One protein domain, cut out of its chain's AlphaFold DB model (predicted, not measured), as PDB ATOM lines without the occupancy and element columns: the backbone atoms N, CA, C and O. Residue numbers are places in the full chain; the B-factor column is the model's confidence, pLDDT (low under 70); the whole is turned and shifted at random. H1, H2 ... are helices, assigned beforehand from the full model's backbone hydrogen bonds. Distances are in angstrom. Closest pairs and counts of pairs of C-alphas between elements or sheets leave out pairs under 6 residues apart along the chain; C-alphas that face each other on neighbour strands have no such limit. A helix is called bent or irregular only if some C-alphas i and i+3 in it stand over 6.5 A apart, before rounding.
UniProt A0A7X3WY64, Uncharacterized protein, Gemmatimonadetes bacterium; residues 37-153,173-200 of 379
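AT A GLANCE: This is residues 37 to 153 and 173 to 200 of the 379 residues of an uncharacterized protein of Gemmatimonadetes bacterium (UniProt A0A7X3WY64). One very long helix, H3, makes most of the length of a rod. The helical hairpin of H1 and H2 packs on its first end, mostly through H2; H4 folds back along its later part, H6 packs by its first residues near its last ones, and little H5 sits near the middle. The printed part has 145 residues, with six named helices, H1 to H6 in order, and no named strand: all helix. It is extended, with a radius of gyration of the C-alphas of 22.8 A and spans of 69 by 30 by 23 A.

HOW THE PARTS SIT: H3, residues 70 to 114, is the hub, touching five helices; it has a kink of 35 degrees near residue 106 and is only just irregular, C-alphas 108 and 111 being 6.6 A apart. With residues 92 to 112 alone it touches H4, residues 120 to 144, in a hairpin at a shallow tilt of 27 degrees, closest at the C-alphas of Gly 108 and Gly 126, 4.0 A. H6, residues 177 to 198, touches H3 with residues 177 to 185 alone, opposite ways at a shallow 19 degrees; the C-alphas of Ala 114 and Glu 178, 4.5 A, are closest. H5, residues 149 to 153, touches H3 at Gly 91 and Pro 149, closest C-alphas 4.2 A apart. H2, residues 52 to 65, makes a hairpin with H3 at 37 degrees, only just steep; the closest C-alphas, of Tyr 59 and Ala 75, are 4.8 A apart. H1, residues 37 to 48, makes a hairpin with H2, closest at the C-alphas of Ala 43 and Ala 55, 4.1 A, and only just touches H3, with 3 pairs of C-alphas within 8 A. H1, H2 and H3 form an up and down bundle, each running against the one before. H4 and H6 are apart. Every O i to N i+4 pair is within hydrogen-bond range in H1, H2, H5 and H6, 39 of 41 in H3 and 20 of 21 in H4.

IN THESE COORDINATES: H3 is 63.1 A long, from C-alpha 70 at (179.411, 202.413, 166.872) to C-alpha 114 at (207.564, 219.117, 112.898). H4 measures 36.1 A and H6 30.6 A, ending at C-alpha 198, (207.446, 214.942, 140.926).

THE WHOLE: The C-alphas of Val 38 and Asp 174 are the farthest apart, 70.8 A. Residues 154 to 172 are not printed, and C-alphas 153 and 173 are 29.5 A apart across this cut. The links printed whole are tight. Residues 189 to 194 of H6 stand free. Mean pLDDT of the printed part is 95.0; no printed residue is under 70.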
ATOM      1  N   ALA A  37     172.097 201.838 163.684       96.62
ATOM      2  CA  ALA A  37     172.486 200.574 163.064       96.62
ATOM      3  C   ALA A  37     171.647 200.258 161.814       96.62
ATOM      4  O   ALA A  37     172.205 199.865 160.792       96.62
ATOM      5  N   VAL A  38     170.330 200.499 161.856       96.00
ATOM      6  CA  VAL A  38     169.444 200.331 160.689       96.00
ATOM      7  C   VAL A  38     169.839 201.281 159.557       96.00
ATOM      8  O   VAL A  38     169.927 200.861 158.403       96.00
ATOM      9  N   LEU A  39     170.131 202.548 159.874       97.19
ATOM     10  CA  LEU A  39     170.595 203.516 158.879       97.19
ATOM     11  C   LEU A  39     171.949 203.128 158.282       97.19
ATOM     12  O   LEU A  39     172.144 203.287 157.079       97.19
ATOM     13  N   LEU A  40     172.873 202.605 159.094       97.62
ATOM     14  CA  LEU A  40     174.166 202.135 158.600       97.62
ATOM     15  C   LEU A  40     173.986 200.963 157.633       97.62
ATOM     16  O   LEU A  40     174.572 200.983 156.554       97.62
ATOM     17  N   ALA A  41     173.150 199.985 157.985       97.12
ATOM     18  CA  ALA A  41     172.863 198.842 157.123       97.12
ATOM     19  C   ALA A  41     172.239 199.279 155.787       97.12
ATOM     20  O   ALA A  41     172.638 198.796 154.730       97.12
ATOM     21  N   ALA A  42     171.311 200.241 155.819       97.06
ATOM     22  CA  ALA A  42     170.748 200.828 154.606       97.06
ATOM     23  C   ALA A  42     171.819 201.544 153.766       97.06
ATOM     24  O   ALA A  42     171.868 201.371 152.551       97.06
ATOM     25  N   ALA A  43     172.704 202.317 154.402       96.31
ATOM     26  CA  ALA A  43     173.800 202.994 153.717       96.31
ATOM     27  C   ALA A  43     174.755 202.000 153.038       96.31
ATOM     28  O   ALA A  43     175.142 202.204 151.890       96.31
ATOM     29  N   GLU A  44     175.098 200.900 153.711       96.75
ATOM     30  CA  GLU A  44     175.926 199.838 153.136       96.75
ATOM     31  C   GLU A  44     175.227 199.109 151.978       96.75
ATOM     32  O   GLU A  44     175.869 198.840 150.964       96.75
ATOM     33  N   ASP A  45     173.916 198.856 152.055       96.44
ATOM     34  CA  ASP A  45     173.145 198.300 150.932       96.44
ATOM     35  C   ASP A  45     173.158 199.239 149.713       96.44
ATOM     36  O   ASP A  45     173.446 198.799 148.598       96.44
ATOM     37  N   PHE A  46     172.948 200.546 149.909       95.00
ATOM     38  CA  PHE A  46     173.074 201.523 148.823       95.00
ATOM     39  C   PHE A  46     174.492 201.570 148.246       95.00
ATOM     40  O   PHE A  46     174.648 201.593 147.024       95.00
ATOM     41  N   ALA A  47     175.526 201.525 149.092       92.12
ATOM     42  CA  ALA A  47     176.914 201.506 148.639       92.12
ATOM     43  C   ALA A  47     177.210 200.265 147.783       92.12
ATOM     44  O   ALA A  47     177.816 200.386 146.718       92.12
ATOM     45  N   ASN A  48     176.725 199.092 148.199       92.62
ATOM     46  CA  ASN A  48     176.902 197.830 147.475       92.62
ATOM     47  C   ASN A  48     176.161 197.804 146.130       92.62
ATOM     48  O   ASN A  48     176.593 197.127 145.199       92.62
ATOM     49  N   ARG A  49     175.069 198.566 145.998       94.06
ATOM     50  CA  ARG A  49     174.329 198.749 144.736       94.06
ATOM     51  C   ARG A  49     174.926 199.825 143.825       94.06
ATOM     52  O   ARG A  49     174.359 200.109 142.774       94.06
ATOM     53  N   GLY A  50     176.034 200.451 144.225       84.56
ATOM     54  CA  GLY A  50     176.656 201.557 143.493       84.56
ATOM     55  C   GLY A  50     175.951 202.906 143.665       84.56
ATOM     56  O   GLY A  50     176.337 203.884 143.028       84.56
ATOM     57  N   ALA A  51     174.944 203.005 144.538       89.56
ATOM     58  CA  ALA A  51     174.252 204.252 144.864       89.56
ATOM     59  C   ALA A  51     175.037 205.049 145.922       89.56
ATOM     60  O   ALA A  51     174.550 205.335 147.020       89.56
ATOM     61  N   HIS A  52     176.287 205.380 145.590       87.00
ATOM     62  CA  HIS A  52     177.253 205.949 146.528       87.00
ATOM     63  C   HIS A  52     176.808 207.289 147.122       87.00
ATOM     64  O   HIS A  52     177.046 207.516 148.302       87.00
ATOM     65  N   ASP A  53     176.104 208.133 146.365       84.12
ATOM     66  CA  ASP A  53     175.650 209.440 146.861       84.12
ATOM     67  C   ASP A  53     174.597 209.302 147.974       84.12
ATOM     68  O   ASP A  53     174.625 210.036 148.964       84.12
ATOM     69  N   ILE A  54     173.701 208.312 147.863       90.50
ATOM     70  CA  ILE A  54     172.691 208.016 148.892       90.50
ATOM     71  C   ILE A  54     173.363 207.420 150.128       90.50
ATOM     72  O   ILE A  54     173.091 207.851 151.248       90.50
ATOM     73  N   ALA A  55     174.256 206.447 149.926       93.56
ATOM     74  CA  ALA A  55     175.026 205.845 151.010       93.56
ATOM     75  C   ALA A  55     175.802 206.905 151.799       93.56
ATOM     76  O   ALA A  55     175.776 206.925 153.027       93.56
ATOM     77  N   GLU A  56     176.439 207.831 151.090       92.56
ATOM     78  CA  GLU A  56     177.199 208.920 151.679       92.56
ATOM     79  C   GLU A  56     176.321 209.890 152.475       92.56
ATOM     80  O   GLU A  56     176.655 210.234 153.613       92.56
ATOM     81  N   ALA A  57     175.179 210.297 151.914       90.88
ATOM     82  CA  ALA A  57     174.209 211.134 152.612       90.88
ATOM     83  C   ALA A  57     173.728 210.464 153.910       90.88
ATOM     84  O   ALA A  57     173.653 211.117 154.953       90.88
ATOM     85  N   LEU A  58     173.479 209.151 153.876       95.69
ATOM     86  CA  LEU A  58     173.117 208.375 155.061       95.69
ATOM     87  C   LEU A  58     174.264 208.294 156.073       95.69
ATOM     88  O   LEU A  58     174.026 208.522 157.257       95.69
ATOM     89  N   TYR A  59     175.504 208.038 155.644       96.31
ATOM     90  CA  TYR A  59     176.659 208.036 156.548       96.31
ATOM     91  C   TYR A  59     176.806 209.374 157.278       96.31
ATOM     92  O   TYR A  59     176.999 209.391 158.494       96.31
ATOM     93  N   ARG A  60     176.644 210.503 156.581       93.25
ATOM     94  CA  ARG A  60     176.685 211.827 157.220       93.25
ATOM     95  C   ARG A  60     175.523 212.048 158.163       93.25
ATOM     96  O   ARG A  60     175.738 212.505 159.280       93.25
ATOM     97  N   HIS A  61     174.319 211.657 157.756       95.44
ATOM     98  CA  HIS A  61     173.155 211.734 158.626       95.44
ATOM     99  C   HIS A  61     173.377 210.946 159.928       95.44
ATOM    100  O   HIS A  61     173.026 211.420 161.009       95.44
ATOM    101  N   ILE A  62     174.035 209.782 159.857       97.12
ATOM    102  CA  ILE A  62     174.429 209.004 161.038       97.12
ATOM    103  C   ILE A  62     175.416 209.792 161.913       97.12
ATOM    104  O   ILE A  62     175.225 209.859 163.128       97.12
ATOM    105  N   LEU A  63     176.440 210.418 161.324       96.19
ATOM    106  CA  LEU A  63     177.420 211.228 162.062       96.19
ATOM    107  C   LEU A  63     176.791 212.437 162.763       96.19
ATOM    108  O   LEU A  63     177.131 212.723 163.910       96.19
ATOM    109  N   GLU A  64     175.885 213.131 162.080       95.19
ATOM    110  CA  GLU A  64     175.219 214.334 162.578       95.19
ATOM    111  C   GLU A  64     174.187 213.998 163.658       95.19
ATOM    112  O   GLU A  64     174.158 214.611 164.728       95.19
ATOM    113  N   ARG A  65     173.326 213.006 163.398       97.12
ATOM    114  CA  ARG A  65     172.172 212.716 164.253       97.12
ATOM    115  C   ARG A  65     172.468 211.698 165.349       97.12
ATOM    116  O   ARG A  65     171.813 211.724 166.396       97.12
ATOM    117  N   PHE A  66     173.476 210.847 165.171       97.00
ATOM    118  CA  PHE A  66     173.821 209.760 166.092       97.00
ATOM    119  C   PHE A  66     175.308 209.752 166.515       97.00
ATOM    120  O   PHE A  66     175.920 208.675 166.547       97.00
ATOM    121  N   PRO A  67     175.909 210.905 166.893       96.31
ATOM    122  CA  PRO A  67     177.292 210.951 167.356       96.31
ATOM    123  C   PRO A  67     177.515 210.040 168.569       96.31
ATOM    124  O   PRO A  67     176.658 209.926 169.447       96.31
ATOM    125  N   GLY A  68     178.681 209.393 168.611       93.62
ATOM    126  CA  GLY A  68     179.094 208.500 169.701       93.62
ATOM    127  C   GLY A  68     178.590 207.056 169.594       93.62
ATOM    128  O   GLY A  68     178.989 206.223 170.400       93.62
ATOM    129  N   THR A  69     177.755 206.726 168.603       97.25
ATOM    130  CA  THR A  69     177.366 205.332 168.331       97.25
ATOM    131  C   THR A  69     178.463 204.579 167.565       97.25
ATOM    132  O   THR A  69     179.234 205.180 166.815       97.25
ATOM    133  N   ALA A  70     178.513 203.247 167.686       96.94
ATOM    134  CA  ALA A  70     179.411 202.413 166.872       96.94
ATOM    135  C   ALA A  70     179.134 202.569 165.361       96.94
ATOM    136  O   ALA A  70     180.056 202.559 164.541       96.94
ATOM    137  N   ALA A  71     177.864 202.795 165.007       97.19
ATOM    138  CA  ALA A  71     177.455 203.084 163.642       97.19
ATOM    139  C   ALA A  71     178.070 204.388 163.114       97.19
ATOM    140  O   ALA A  71     178.570 204.409 161.993       97.19
ATOM    141  N   ALA A  72     178.123 205.443 163.934       96.88
ATOM    142  CA  ALA A  72     178.814 206.683 163.579       96.88
ATOM    143  C   ALA A  72     180.328 206.479 163.396       96.88
ATOM    144  O   ALA A  72     180.906 207.034 162.466       96.88
ATOM    145  N   GLY A  73     180.971 205.644 164.219       94.88
ATOM    146  CA  GLY A  73     182.379 205.274 164.015       94.88
ATOM    147  C   GLY A  73     182.620 204.635 162.643       94.88
ATOM    148  O   GLY A  73     183.486 205.081 161.894       94.88
ATOM    149  N   THR A  74     181.785 203.658 162.278       96.88
ATOM    150  CA  THR A  74     181.868 202.966 160.979       96.88
ATOM    151  C   THR A  74     181.557 203.905 159.814       96.88
ATOM    152  O   THR A  74     182.297 203.939 158.835       96.88
ATOM    153  N   ALA A  75     180.502 204.716 159.934       96.12
ATOM    154  CA  ALA A  75     180.118 205.703 158.930       96.12
ATOM    155  C   ALA A  75     181.257 206.691 158.632       96.12
ATOM    156  O   ALA A  75     181.498 207.001 157.467       96.12
ATOM    157  N   ARG A  76     182.008 207.131 159.657       95.62
ATOM    158  CA  ARG A  76     183.195 207.983 159.477       95.62
ATOM    159  C   ARG A  76     184.266 207.284 158.644       95.62
ATOM    160  O   ARG A  76     184.674 207.819 157.624       95.62
ATOM    161  N   THR A  77     184.647 206.062 159.018       93.75
ATOM    162  CA  THR A  77     185.648 205.286 158.270       93.75
ATOM    163  C   THR A  77     185.229 205.042 156.817       93.75
ATOM    164  O   THR A  77     186.063 205.098 155.915       93.75
ATOM    165  N   ARG A  78     183.936 204.793 156.562       94.25
ATOM    166  CA  ARG A  78     183.411 204.641 155.196       94.25
ATOM    167  C   ARG A  78     183.489 205.946 154.405       94.25
ATOM    168  O   ARG A  78     183.918 205.912 153.257       94.25
ATOM    169  N   LEU A  79     183.115 207.074 155.007       91.06
ATOM    170  CA  LEU A  79     183.192 208.396 154.376       91.06
ATOM    171  C   LEU A  79     184.624 208.788 154.008       91.06
ATOM    172  O   LEU A  79     184.858 209.264 152.895       91.06
ATOM    173  N   ASP A  80     185.574 208.531 154.903       86.38
ATOM    174  CA  ASP A  80     186.994 208.774 154.644       86.38
ATOM    175  C   ASP A  80     187.463 207.941 153.431       86.38
ATOM    176  O   ASP A  80     188.070 208.467 152.498       86.38
ATOM    177  N   GLY A  81     187.065 206.662 153.362       86.12
ATOM    178  CA  GLY A  81     187.367 205.785 152.225       86.12
ATOM    179  C   GLY A  81     186.723 206.208 150.895       86.12
ATOM    180  O   GLY A  81     187.358 206.106 149.844       86.12
ATOM    181  N   VAL A  82     185.482 206.710 150.916       82.81
ATOM    182  CA  VAL A  82     184.796 207.234 149.716       82.81
ATOM    183  C   VAL A  82     185.493 208.493 149.195       82.81
ATOM    184  O   VAL A  82     185.669 208.642 147.985       82.81
ATOM    185  N   THR A  83     185.932 209.372 150.098       77.25
ATOM    186  CA  THR A  83     186.654 210.607 149.754       77.25
ATOM    187  C   THR A  83     187.986 210.293 149.069       77.25
ATOM    188  O   THR A  83     188.302 210.860 148.015       77.25
ATOM    189  N   ASP A  84     188.725 209.313 149.593       76.94
ATOM    190  CA  ASP A  84     189.954 208.809 148.979       76.94
ATOM    191  C   ASP A  84     189.697 208.212 147.590       76.94
ATOM    192  O   ASP A  84     190.445 208.468 146.640       76.94
ATOM    193  N   GLN A  85     188.624 207.432 147.439       80.19
ATOM    194  CA  GLN A  85     188.270 206.820 146.160       80.19
ATOM    195  C   GLN A  85     187.874 207.869 145.114       80.19
ATOM    196  O   GLN A  85     188.378 207.815 143.990       80.19
ATOM    197  N   ARG A  86     187.043 208.859 145.473       78.56
ATOM    198  CA  ARG A  86     186.681 209.965 144.570       78.56
ATOM    199  C   ARG A  86     187.909 210.755 144.140       78.56
ATOM    200  O   ARG A  86     188.099 210.976 142.942       78.56
ATOM    201  N   SER A  87     188.785 211.083 145.088       76.50
ATOM    202  CA  SER A  87     190.053 211.762 144.811       76.50
ATOM    203  C   SER A  87     190.894 210.988 143.789       76.50
ATOM    204  O   SER A  87     191.401 211.578 142.832       76.50
ATOM    205  N   ARG A  88     190.985 209.657 143.915       81.00
ATOM    206  CA  ARG A  88     191.682 208.803 142.936       81.00
ATOM    207  C   ARG A  88     191.002 208.822 141.568       81.00
ATOM    208  O   ARG A  88     191.665 209.080 140.566       81.00
ATOM    209  N   THR A  89     189.682 208.633 141.511       84.94
ATOM    210  CA  THR A  89     188.951 208.647 140.230       84.94
ATOM    211  C   THR A  89     189.063 209.988 139.505       84.94
ATOM    212  O   THR A  89     189.203 210.012 138.283       84.94
ATOM    213  N   GLY A  90     189.091 211.104 140.241       87.62
ATOM    214  CA  GLY A  90     189.256 212.436 139.665       87.62
ATOM    215  C   GLY A  90     190.602 212.610 138.961       87.62
ATOM    216  O   GLY A  90     190.647 213.146 137.855       87.62
ATOM    217  N   GLY A  91     191.692 212.116 139.559       91.81
ATOM    218  CA  GLY A  91     193.015 212.135 138.931       91.81
ATOM    219  C   GLY A  91     193.098 211.254 137.682       91.81
ATOM    220  O   GLY A  91     193.685 211.654 136.678       91.81
ATOM    221  N   GLU A  92     192.457 210.084 137.702       94.25
ATOM    222  CA  GLU A  92     192.429 209.192 136.540       94.25
ATOM    223  C   GLU A  92     191.650 209.767 135.356       94.25
ATOM    224  O   GLU A  92     192.103 209.680 134.212       94.25
ATOM    225  N   VAL A  93     190.471 210.338 135.620       93.75
ATOM    226  CA  VAL A  93     189.658 210.995 134.590       93.75
ATOM    227  C   VAL A  93     190.420 212.183 134.010       93.75
ATOM    228  O   VAL A  93     190.480 212.320 132.789       93.75
ATOM    229  N   GLU A  94     191.062 212.994 134.860       94.06
ATOM    230  CA  GLU A  94     191.876 214.132 134.426       94.06
ATOM    231  C   GLU A  94     192.985 213.698 133.456       94.06
ATOM    232  O   GLU A  94     193.091 214.274 132.374       94.06
ATOM    233  N   ILE A  95     193.759 212.656 133.788       97.06
ATOM    234  CA  ILE A  95     194.824 212.141 132.911       97.06
ATOM    235  C   ILE A  95     194.250 211.636 131.584       97.06
ATOM    236  O   ILE A  95     194.747 212.022 130.535       97.06
ATOM    237  N   LYS A  96     193.195 210.811 131.595       97.75
ATOM    238  CA  LYS A  96     192.621 210.241 130.359       97.75
ATOM    239  C   LYS A  96     192.095 211.330 129.422       97.75
ATOM    240  O   LYS A  96     192.403 211.316 128.230       97.75
ATOM    241  N   VAL A  97     191.329 212.284 129.958       97.19
ATOM    242  CA  VAL A  97     190.768 213.399 129.179       97.19
ATOM    243  C   VAL A  97     191.887 214.282 128.639       97.19
ATOM    244  O   VAL A  97     191.941 214.532 127.436       97.19
ATOM    245  N   TRP A  98     192.812 214.707 129.503       97.56
ATOM    246  CA  TRP A  98     193.921 215.560 129.088       97.56
ATOM    247  C   TRP A  98     194.810 214.864 128.055       97.56
ATOM    248  O   TRP A  98     195.088 215.462 127.024       97.56
ATOM    249  N   SER A  99     195.201 213.600 128.258       98.00
ATOM    250  CA  SER A  99     196.067 212.877 127.318       98.00
ATOM    251  C   SER A  99     195.407 212.679 125.956       98.00
ATOM    252  O   SER A  99     196.103 212.702 124.949       98.00
ATOM    253  N   THR A 100     194.080 212.546 125.903       98.12
ATOM    254  CA  THR A 100     193.329 212.490 124.638       98.12
ATOM    255  C   THR A 100     193.408 213.823 123.893       98.12
ATOM    256  O   THR A 100     193.788 213.852 122.727       98.12
ATOM    257  N   ILE A 101     193.108 214.937 124.574       97.88
ATOM    258  CA  ILE A 101     193.175 216.290 123.989       97.88
ATOM    259  C   ILE A 101     194.611 216.623 123.571       97.88
ATOM    260  O   ILE A 101     194.851 217.135 122.482       97.88
ATOM    261  N   TYR A 102     195.576 216.297 124.424       97.75
ATOM    262  CA  TYR A 102     196.991 216.521 124.173       97.75
ATOM    263  C   TYR A 102     197.512 215.651 123.023       97.75
ATOM    264  O   TYR A 102     198.309 216.111 122.214       97.75
ATOM    265  N   GLY A 103     197.018 214.416 122.904       98.25
ATOM    266  CA  GLY A 103     197.280 213.533 121.772       98.25
ATOM    267  C   GLY A 103     196.708 214.071 120.462       98.25
ATOM    268  O   GLY A 103     197.411 214.050 119.458       98.25
ATOM    269  N   LEU A 104     195.485 214.616 120.469       98.00
ATOM    270  CA  LEU A 104     194.903 215.306 119.308       98.00
ATOM    271  C   LEU A 104     195.751 216.509 118.891       98.00
ATOM    272  O   LEU A 104     196.069 216.651 117.717       98.00
ATOM    273  N   TYR A 105     196.147 217.348 119.847       97.94
ATOM    274  CA  TYR A 105     196.979 218.517 119.575       97.94
ATOM    275  C   TYR A 105     198.359 218.126 119.024       97.94
ATOM    276  O   TYR A 105     198.765 218.608 117.970       97.94
ATOM    277  N   ASN A 106     199.065 217.205 119.682       97.31
ATOM    278  CA  ASN A 106     200.388 216.788 119.222       97.31
ATOM    279  C   ASN A 106     200.320 216.040 117.892       97.31
ATOM    280  O   ASN A 106     201.135 216.294 117.018       97.31
ATOM    281  N   GLY A 107     199.368 215.120 117.743       96.38
ATOM    282  CA  GLY A 107     199.212 214.321 116.535       96.38
ATOM    283  C   GLY A 107     198.740 215.152 115.350       96.38
ATOM    284  O   GLY A 107     199.296 215.012 114.273       96.38
ATOM    285  N   GLY A 108     197.744 216.017 115.542       96.06
ATOM    286  CA  GLY A 108     197.115 216.792 114.473       96.06
ATOM    287  C   GLY A 108     197.788 218.119 114.140       96.06
ATOM    288  O   GLY A 108     197.603 218.611 113.036       96.06
ATOM    289  N   VAL A 109     198.544 218.712 115.068       96.69
ATOM    290  CA  VAL A 109     199.181 220.025 114.865       96.69
ATOM    291  C   VAL A 109     200.697 219.896 114.900       96.69
ATOM    292  O   VAL A 109     201.357 220.116 113.890       96.69
ATOM    293  N   LEU A 110     201.266 219.497 116.043       97.62
ATOM    294  CA  LEU A 110     202.722 219.564 116.215       97.62
ATOM    295  C   LEU A 110     203.489 218.558 115.358       97.62
ATOM    296  O   LEU A 110     204.558 218.893 114.866       97.62
ATOM    297  N   MET A 111     202.982 217.336 115.182       97.94
ATOM    298  CA  MET A 111     203.653 216.319 114.370       97.94
ATOM    299  C   MET A 111     203.703 216.724 112.887       97.94
ATOM    300  O   MET A 111     204.814 216.786 112.369       97.94
ATOM    301  N   PRO A 112     202.585 217.071 112.215       97.94
ATOM    302  CA  PRO A 112     202.612 217.595 110.850       97.94
ATOM    303  C   PRO A 112     203.594 218.756 110.679       97.94
ATOM    304  O   PRO A 112     204.495 218.666 109.848       97.94
ATOM    305  N   MET A 113     203.520 219.770 111.549       97.38
ATOM    306  CA  MET A 113     204.434 220.918 111.512       97.38
ATOM    307  C   MET A 113     205.906 220.508 111.697       97.38
ATOM    308  O   MET A 113     206.782 220.978 110.981       97.38
ATOM    309  N   ALA A 114     206.202 219.594 112.627       97.81
ATOM    310  CA  ALA A 114     207.564 219.117 112.898       97.81
ATOM    311  C   ALA A 114     208.179 218.293 111.752       97.81
ATOM    312  O   ALA A 114     209.397 218.066 111.743       97.81
ATOM    313  N   PHE A 115     207.355 217.818 110.818       98.00
ATOM    314  CA  PHE A 115     207.766 217.082 109.623       98.00
ATOM    315  C   PHE A 115     207.485 217.852 108.327       98.00
ATOM    316  O   PHE A 115     207.615 217.264 107.255       98.00
ATOM    317  N   ASN A 116     207.134 219.143 108.421       97.31
ATOM    318  CA  ASN A 116     206.788 219.998 107.284       97.31
ATOM    319  C   ASN A 116     205.712 219.365 106.374       97.31
ATOM    320  O   ASN A 116     205.814 219.371 105.147       97.31
ATOM    321  N   ALA A 117     204.707 218.746 106.997       97.25
ATOM    322  CA  ALA A 117     203.610 218.034 106.352       97.25
ATOM    323  C   ALA A 117     202.292 218.793 106.568       97.25
ATOM    324  O   ALA A 117     201.377 218.292 107.210       97.25
ATOM    325  N   ASP A 118     202.193 220.014 106.045       93.81
ATOM    326  CA  ASP A 118     201.059 220.927 106.297       93.81
ATOM    327  C   ASP A 118     199.790 220.600 105.479       93.81
ATOM    328  O   ASP A 118     198.829 221.369 105.425       93.81
ATOM    329  N   GLU A 119     199.781 219.439 104.828       97.19
ATOM    330  CA  GLU A 119     198.671 218.927 104.036       97.19
ATOM    331  C   GLU A 119     197.474 218.581 104.938       97.19
ATOM    332  O   GLU A 119     197.626 218.060 106.050       97.19
ATOM    333  N   ALA A 120     196.253 218.813 104.446       97.62
ATOM    334  CA  ALA A 120     195.033 218.509 105.198       97.62
ATOM    335  C   ALA A 120     194.942 217.014 105.562       97.62
ATOM    336  O   ALA A 120     194.423 216.652 106.620       97.62
ATOM    337  N   GLU A 121     195.490 216.150 104.711       98.06
ATOM    338  CA  GLU A 121     195.606 214.708 104.884       98.06
ATOM    339  C   GLU A 121     196.503 214.347 106.072       98.06
ATOM    340  O   GLU A 121     196.132 213.494 106.881       98.06
ATOM    341  N   ALA A 122     197.653 215.012 106.217       97.62
ATOM    342  CA  ALA A 122     198.587 214.781 107.315       97.62
ATOM    343  C   ALA A 122     198.005 215.259 108.654       97.62
ATOM    344  O   ALA A 122     198.045 214.522 109.642       97.62
ATOM    345  N   ILE A 123     197.374 216.438 108.670       97.06
ATOM    346  CA  ILE A 123     196.634 216.955 109.832       97.06
ATOM    347  C   ILE A 123     195.493 215.998 110.212       97.06
ATOM    348  O   ILE A 123     195.345 215.623 111.379       97.06
ATOM    349  N   GLY A 124     194.704 215.553 109.229       97.56
ATOM    350  CA  GLY A 124     193.591 214.625 109.425       97.56
ATOM    351  C   GLY A 124     194.039 213.270 109.975       97.56
ATOM    352  O   GLY A 124     193.477 212.788 110.961       97.56
ATOM    353  N   ALA A 125     195.087 212.677 109.396       98.06
ATOM    354  CA  ALA A 125     195.690 211.439 109.889       98.06
ATOM    355  C   ALA A 125     196.234 211.609 111.316       98.06
ATOM    356  O   ALA A 125     196.001 210.766 112.187       98.06
ATOM    357  N   GLY A 126     196.894 212.738 111.571       97.56
ATOM    358  CA  GLY A 126     197.399 213.131 112.874       97.56
ATOM    359  C   GLY A 126     196.320 213.201 113.955       97.56
ATOM    360  O   GLY A 126     196.498 212.650 115.042       97.56
ATOM    361  N   LEU A 127     195.169 213.812 113.657       97.06
ATOM    362  CA  LEU A 127     194.015 213.863 114.563       97.06
ATOM    363  C   LEU A 127     193.399 212.473 114.789       97.06
ATOM    364  O   LEU A 127     193.122 212.103 115.934       97.06
ATOM    365  N   LEU A 128     193.217 211.689 113.720       98.00
ATOM    366  CA  LEU A 128     192.623 210.347 113.789       98.00
ATOM    367  C   LEU A 128     193.444 209.383 114.654       98.00
ATOM    368  O   LEU A 128     192.867 208.561 115.363       98.00
ATOM    369  N   ILE A 129     194.774 209.488 114.616       98.00
ATOM    370  CA  ILE A 129     195.679 208.620 115.380       98.00
ATOM    371  C   ILE A 129     195.971 209.211 116.766       98.00
ATOM    372  O   ILE A 129     195.960 208.493 117.769       98.00
ATOM    373  N   GLY A 130     196.212 210.521 116.841       97.56
ATOM    374  CA  GLY A 130     196.688 211.205 118.039       97.56
ATOM    375  C   GLY A 130     195.735 211.103 119.227       97.56
ATOM    376  O   GLY A 130     196.172 210.797 120.337       97.56
ATOM    377  N   GLY A 131     194.430 211.292 119.006       96.56
ATOM    378  CA  GLY A 131     193.419 211.186 120.065       96.56
ATOM    379  C   GLY A 131     193.361 209.795 120.710       96.56
ATOM    380  O   GLY A 131     193.580 209.687 121.920       96.56
ATOM    381  N   PRO A 132     193.121 208.716 119.936       98.12
ATOM    382  CA  PRO A 132     193.115 207.348 120.453       98.12
ATOM    383  C   PRO A 132     194.431 206.933 121.119       98.12
ATOM    384  O   PRO A 132     194.402 206.353 122.204       98.12
ATOM    385  N   VAL A 133     195.586 207.257 120.525       98.12
ATOM    386  CA  VAL A 133     196.897 206.960 121.133       98.12
ATOM    387  C   VAL A 133     197.055 207.701 122.461       98.12
ATOM    388  O   VAL A 133     197.444 207.095 123.460       98.12
ATOM    389  N   GLY A 134     196.682 208.982 122.510       97.81
ATOM    390  CA  GLY A 134     196.674 209.778 123.733       97.81
ATOM    391  C   GLY A 134     195.784 209.179 124.825       97.81
ATOM    392  O   GLY A 134     196.224 209.027 125.968       97.81
ATOM    393  N   PHE A 135     194.566 208.756 124.477       98.12
ATOM    394  CA  PHE A 135     193.665 208.064 125.401       98.12
ATOM    395  C   PHE A 135     194.282 206.773 125.948       98.12
ATOM    396  O   PHE A 135     194.259 206.550 127.158       98.12
ATOM    397  N   LEU A 136     194.852 205.928 125.081       98.06
ATOM    398  CA  LEU A 136     195.453 204.652 125.478       98.06
ATOM    399  C   LEU A 136     196.662 204.848 126.397       98.06
ATOM    400  O   LEU A 136     196.789 204.130 127.389       98.06
ATOM    401  N   ILE A 137     197.507 205.846 126.123       96.62
ATOM    402  CA  ILE A 137     198.617 206.224 127.009       96.62
ATOM    403  C   ILE A 137     198.073 206.658 128.373       96.62
ATOM    404  O   ILE A 137     198.510 206.136 129.400       96.62
ATOM    405  N   GLY A 138     197.089 207.562 128.400       96.44
ATOM    406  CA  GLY A 138     196.469 208.017 129.644       96.44
ATOM    407  C   GLY A 138     195.838 206.866 130.431       96.44
ATOM    408  O   GLY A 138     196.052 206.727 131.634       96.44
ATOM    409  N   HIS A 139     195.126 205.974 129.742       96.88
ATOM    410  CA  HIS A 139     194.543 204.775 130.329       96.88
ATOM    411  C   HIS A 139     195.618 203.861 130.935       96.88
ATOM    412  O   HIS A 139     195.505 203.483 132.103       96.88
ATOM    413  N   GLN A 140     196.686 203.561 130.195       96.50
ATOM    414  CA  GLN A 140     197.777 202.710 130.670       96.50
ATOM    415  C   GLN A 140     198.494 203.310 131.886       96.50
ATOM    416  O   GLN A 140     198.757 202.591 132.852       96.50
ATOM    417  N   LEU A 141     198.754 204.624 131.883       94.62
ATOM    418  CA  LEU A 141     199.332 205.330 133.030       94.62
ATOM    419  C   LEU A 141     198.458 205.160 134.277       94.62
ATOM    420  O   LEU A 141     198.958 204.779 135.334       94.62
ATOM    421  N   THR A 142     197.144 205.357 134.143       95.19
ATOM    422  CA  THR A 142     196.203 205.219 135.269       95.19
ATOM    423  C   THR A 142     196.004 203.780 135.749       95.19
ATOM    424  O   THR A 142     195.701 203.571 136.918       95.19
ATOM    425  N   ARG A 143     196.218 202.765 134.897       94.81
ATOM    426  CA  ARG A 143     196.199 201.354 135.328       94.81
ATOM    427  C   ARG A 143     197.421 200.980 136.157       94.81
ATOM    428  O   ARG A 143     197.308 200.156 137.059       94.81
ATOM    429  N   ALA A 144     198.582 201.549 135.837       91.56
ATOM    430  CA  ALA A 144     199.827 201.253 136.541       91.56
ATOM    431  C   ALA A 144     199.880 201.895 137.936       91.56
ATOM    432  O   ALA A 144     200.567 201.390 138.823       91.56
ATOM    433  N   ARG A 145     199.180 203.020 138.132       91.94
ATOM    434  CA  ARG A 145     199.182 203.769 139.390       91.94
ATOM    435  C   ARG A 145     197.907 204.596 139.542       91.94
ATOM    436  O   ARG A 145     197.523 205.315 138.626       91.94
ATOM    437  N   SER A 146     197.321 204.585 140.739       92.12
ATOM    438  CA  SER A 146     196.287 205.552 141.113       92.12
ATOM    439  C   SER A 146     196.921 206.925 141.345       92.12
ATOM    440  O   SER A 146     197.820 207.051 142.185       92.12
ATOM    441  N   TYR A 147     196.450 207.947 140.637       94.38
ATOM    442  CA  TYR A 147     196.924 209.321 140.792       94.38
ATOM    443  C   TYR A 147     195.937 210.125 141.635       94.38
ATOM    444  O   TYR A 147     194.744 210.145 141.343       94.38
ATOM    445  N   SER A 148     196.432 210.829 142.655       92.94
ATOM    446  CA  SER A 148     195.638 211.877 143.301       92.94
ATOM    447  C   SER A 148     195.393 213.038 142.323       92.94
ATOM    448  O   SER A 148     196.139 213.191 141.348       92.94
ATOM    449  N   PRO A 149     194.420 213.928 142.579       92.50
ATOM    450  CA  PRO A 149     194.159 215.055 141.687       92.50
ATOM    451  C   PRO A 149     195.354 216.017 141.567       92.50
ATOM    452  O   PRO A 149     195.547 216.633 140.520       92.50
ATOM    453  N   GLY A 150     196.174 216.159 142.616       94.00
ATOM    454  CA  GLY A 150     197.401 216.961 142.567       94.00
ATOM    455  C   GLY A 150     198.536 216.277 141.802       94.00
ATOM    456  O   GLY A 150     199.259 216.938 141.062       94.00
ATOM    457  N   GLN A 151     198.659 214.952 141.912       96.75
ATOM    458  CA  GLN A 151     199.632 214.176 141.136       96.75
ATOM    459  C   GLN A 151     199.277 214.150 139.648       96.75
ATOM    460  O   GLN A 151     200.148 214.394 138.817       96.75
ATOM    461  N   ALA A 152     198.005 213.916 139.313       96.75
ATOM    462  CA  ALA A 152     197.502 214.009 137.946       96.75
ATOM    463  C   ALA A 152     197.809 215.385 137.348       96.75
ATOM    464  O   ALA A 152     198.402 215.462 136.275       96.75
ATOM    465  N   ARG A 153     197.523 216.460 138.097       96.75
ATOM    466  CA  ARG A 153     197.850 217.833 137.696       96.75
ATOM    467  C   ARG A 153     199.339 218.036 137.449       96.75
ATOM    468  O   ARG A 153     199.694 218.703 136.490       96.75
ATOM    469  N   PHE A 173     215.012 232.253 120.297       97.69
ATOM    470  CA  PHE A 173     216.061 231.994 119.308       97.69
ATOM    471  C   PHE A 173     215.631 232.239 117.859       97.69
ATOM    472  O   PHE A 173     216.430 231.973 116.966       97.69
ATOM    473  N   ASP A 174     214.411 232.740 117.638       96.94
ATOM    474  CA  ASP A 174     213.850 233.032 116.313       96.94
ATOM    475  C   ASP A 174     214.016 231.866 115.320       96.94
ATOM    476  O   ASP A 174     214.536 232.004 114.215       96.94
ATOM    477  N   VAL A 175     213.643 230.665 115.768       97.81
ATOM    478  CA  VAL A 175     213.721 229.458 114.932       97.81
ATOM    479  C   VAL A 175     212.462 229.306 114.082       97.81
ATOM    480  O   VAL A 175     211.386 229.786 114.444       97.81
ATOM    481  N   ASP A 176     212.584 228.593 112.965       97.94
ATOM    482  CA  ASP A 176     211.450 228.306 112.089       97.94
ATOM    483  C   ASP A 176     210.366 227.437 112.761       97.94
ATOM    484  O   ASP A 176     210.549 226.848 113.831       97.94
ATOM    485  N   ALA A 177     209.196 227.358 112.122       96.69
ATOM    486  CA  ALA A 177     208.041 226.645 112.662       96.69
ATOM    487  C   ALA A 177     208.283 225.131 112.837       96.69
ATOM    488  O   ALA A 177     207.761 224.535 113.781       96.69
ATOM    489  N   GLU A 178     209.089 224.514 111.967       97.88
ATOM    490  CA  GLU A 178     209.437 223.090 112.026       97.88
ATOM    491  C   GLU A 178     210.270 222.791 113.280       97.88
ATOM    492  O   GLU A 178     209.936 221.908 114.082       97.88
ATOM    493  N   VAL A 179     211.339 223.563 113.491       98.00
ATOM    494  CA  VAL A 179     212.194 223.466 114.673       98.00
ATOM    495  C   VAL A 179     211.408 223.850 115.925       98.00
ATOM    496  O   VAL A 179     211.535 223.167 116.944       98.00
ATOM    497  N   ALA A 180     210.537 224.861 115.860       97.94
ATOM    498  CA  ALA A 180     209.661 225.234 116.967       97.94
ATOM    499  C   ALA A 180     208.746 224.074 117.386       97.94
ATOM    500  O   ALA A 180     208.697 223.727 118.567       97.94
ATOM    501  N   ALA A 181     208.084 223.411 116.435       98.06
ATOM    502  CA  ALA A 181     207.227 222.260 116.712       98.06
ATOM    503  C   ALA A 181     208.017 221.088 117.328       98.06
ATOM    504  O   ALA A 181     207.556 220.460 118.285       98.06
ATOM    505  N   ARG A 182     209.247 220.833 116.859       98.50
ATOM    506  CA  ARG A 182     210.149 219.831 117.460       98.50
ATOM    507  C   ARG A 182     210.554 220.189 118.886       98.50
ATOM    508  O   ARG A 182     210.528 219.318 119.756       98.50
ATOM    509  N   LEU A 183     210.893 221.452 119.146       98.44
ATOM    510  CA  LEU A 183     211.213 221.944 120.489       98.44
ATOM    511  C   LEU A 183     210.009 221.839 121.425       98.44
ATOM    512  O   LEU A 183     210.165 221.436 122.575       98.44
ATOM    513  N   MET A 184     208.806 222.139 120.937       98.56
ATOM    514  CA  MET A 184     207.553 221.964 121.670       98.56
ATOM    515  C   MET A 184     207.306 220.493 122.029       98.56
ATOM    516  O   MET A 184     207.042 220.188 123.190       98.56
ATOM    517  N   LEU A 185     207.459 219.566 121.077       98.38
ATOM    518  CA  LEU A 185     207.334 218.124 121.326       98.38
ATOM    519  C   LEU A 185     208.378 217.621 122.334       98.38
ATOM    520  O   LEU A 185     208.034 216.914 123.287       98.38
ATOM    521  N   ALA A 186     209.645 218.005 122.156       98.50
ATOM    522  CA  ALA A 186     210.741 217.633 123.048       98.50
ATOM    523  C   ALA A 186     210.537 218.200 124.461       98.50
ATOM    524  O   ALA A 186     210.664 217.474 125.452       98.50
ATOM    525  N   GLY A 187     210.153 219.473 124.554       98.44
ATOM    526  CA  GLY A 187     209.807 220.143 125.799       98.44
ATOM    527  C   GLY A 187     208.638 219.455 126.495       98.44
ATOM    528  O   GLY A 187     208.732 219.142 127.679       98.44
ATOM    529  N   GLY A 188     207.572 219.128 125.763       98.12
ATOM    530  CA  GLY A 188     206.419 218.401 126.283       98.12
ATOM    531  C   GLY A 188     206.773 217.024 126.843       98.12
ATOM    532  O   GLY A 188     206.312 216.659 127.926       98.12
ATOM    533  N   ALA A 189     207.635 216.270 126.156       98.12
ATOM    534  CA  ALA A 189     208.128 214.979 126.634       98.12
ATOM    535  C   ALA A 189     208.996 215.118 127.900       98.12
ATOM    536  O   ALA A 189     208.787 214.394 128.878       98.12
ATOM    537  N   ALA A 190     209.929 216.076 127.919       98.38
ATOM    538  CA  ALA A 190     210.760 216.364 129.088       98.38
ATOM    539  C   ALA A 190     209.911 216.814 130.291       98.38
ATOM    540  O   ALA A 190     210.101 216.344 131.415       98.38
ATOM    541  N   GLY A 191     208.919 217.667 130.042       98.06
ATOM    542  CA  GLY A 191     207.961 218.140 131.027       98.06
ATOM    543  C   GLY A 191     207.080 217.022 131.588       98.06
ATOM    544  O   GLY A 191     206.882 216.950 132.801       98.06
ATOM    545  N   LEU A 192     206.613 216.095 130.743       97.50
ATOM    546  CA  LEU A 192     205.880 214.902 131.177       97.50
ATOM    547  C   LEU A 192     206.735 214.026 132.100       97.50
ATOM    548  O   LEU A 192     206.252 213.557 133.135       97.50
ATOM    549  N   ALA A 193     208.006 213.815 131.747       97.69
ATOM    550  CA  ALA A 193     208.941 213.041 132.557       97.69
ATOM    551  C   ALA A 193     209.196 213.710 133.919       97.69
ATOM    552  O   ALA A 193     209.106 213.049 134.957       97.69
ATOM    553  N   ALA A 194     209.433 215.026 133.934       98.00
ATOM    554  CA  ALA A 194     209.609 215.802 135.160       98.00
ATOM    555  C   ALA A 194     208.348 215.784 136.040       98.00
ATOM    556  O   ALA A 194     208.426 215.477 137.232       98.00
ATOM    557  N   GLY A 195     207.174 216.025 135.450       97.38
ATOM    558  CA  GLY A 195     205.881 215.957 136.132       97.38
ATOM    559  C   GLY A 195     205.616 214.576 136.732       97.38
ATOM    560  O   GLY A 195     205.216 214.467 137.890       97.38
ATOM    561  N   SER A 196     205.940 213.513 135.995       96.38
ATOM    562  CA  SER A 196     205.838 212.123 136.462       96.38
ATOM    563  C   SER A 196     206.795 211.803 137.608       96.38
ATOM    564  O   SER A 196     206.430 211.066 138.527       96.38
ATOM    565  N   LEU A 197     208.012 212.356 137.589       97.38
ATOM    566  CA  LEU A 197     208.978 212.207 138.676       97.38
ATOM    567  C   LEU A 197     208.500 212.923 139.947       97.38
ATOM    568  O   LEU A 197     208.547 212.341 141.030       97.38
ATOM    569  N   ILE A 198     207.990 214.150 139.813       97.12
ATOM    570  CA  ILE A 198     207.446 214.942 140.926       97.12
ATOM    571  C   ILE A 198     206.197 214.267 141.510       97.12
ATOM    572  O   ILE A 198     206.094 214.106 142.728       97.12
ATOM    573  N   ALA A 199     205.308 213.758 140.651       96.69
ATOM    574  CA  ALA A 199     204.100 213.021 141.026       96.69
ATOM    575  C   ALA A 199     204.374 211.700 141.767       96.69
ATOM    576  O   ALA A 199     203.438 211.050 142.237       96.69
ATOM    577  N   ARG A 200     205.642 211.286 141.923       96.31
ATOM    578  CA  ARG A 200     205.985 210.170 142.813       96.31
ATOM    579  C   ARG A 200     205.704 210.487 144.275       96.31
ATOM    580  O   ARG A 200     205.439 209.545 145.021       96.31
TER     581      ARG A 200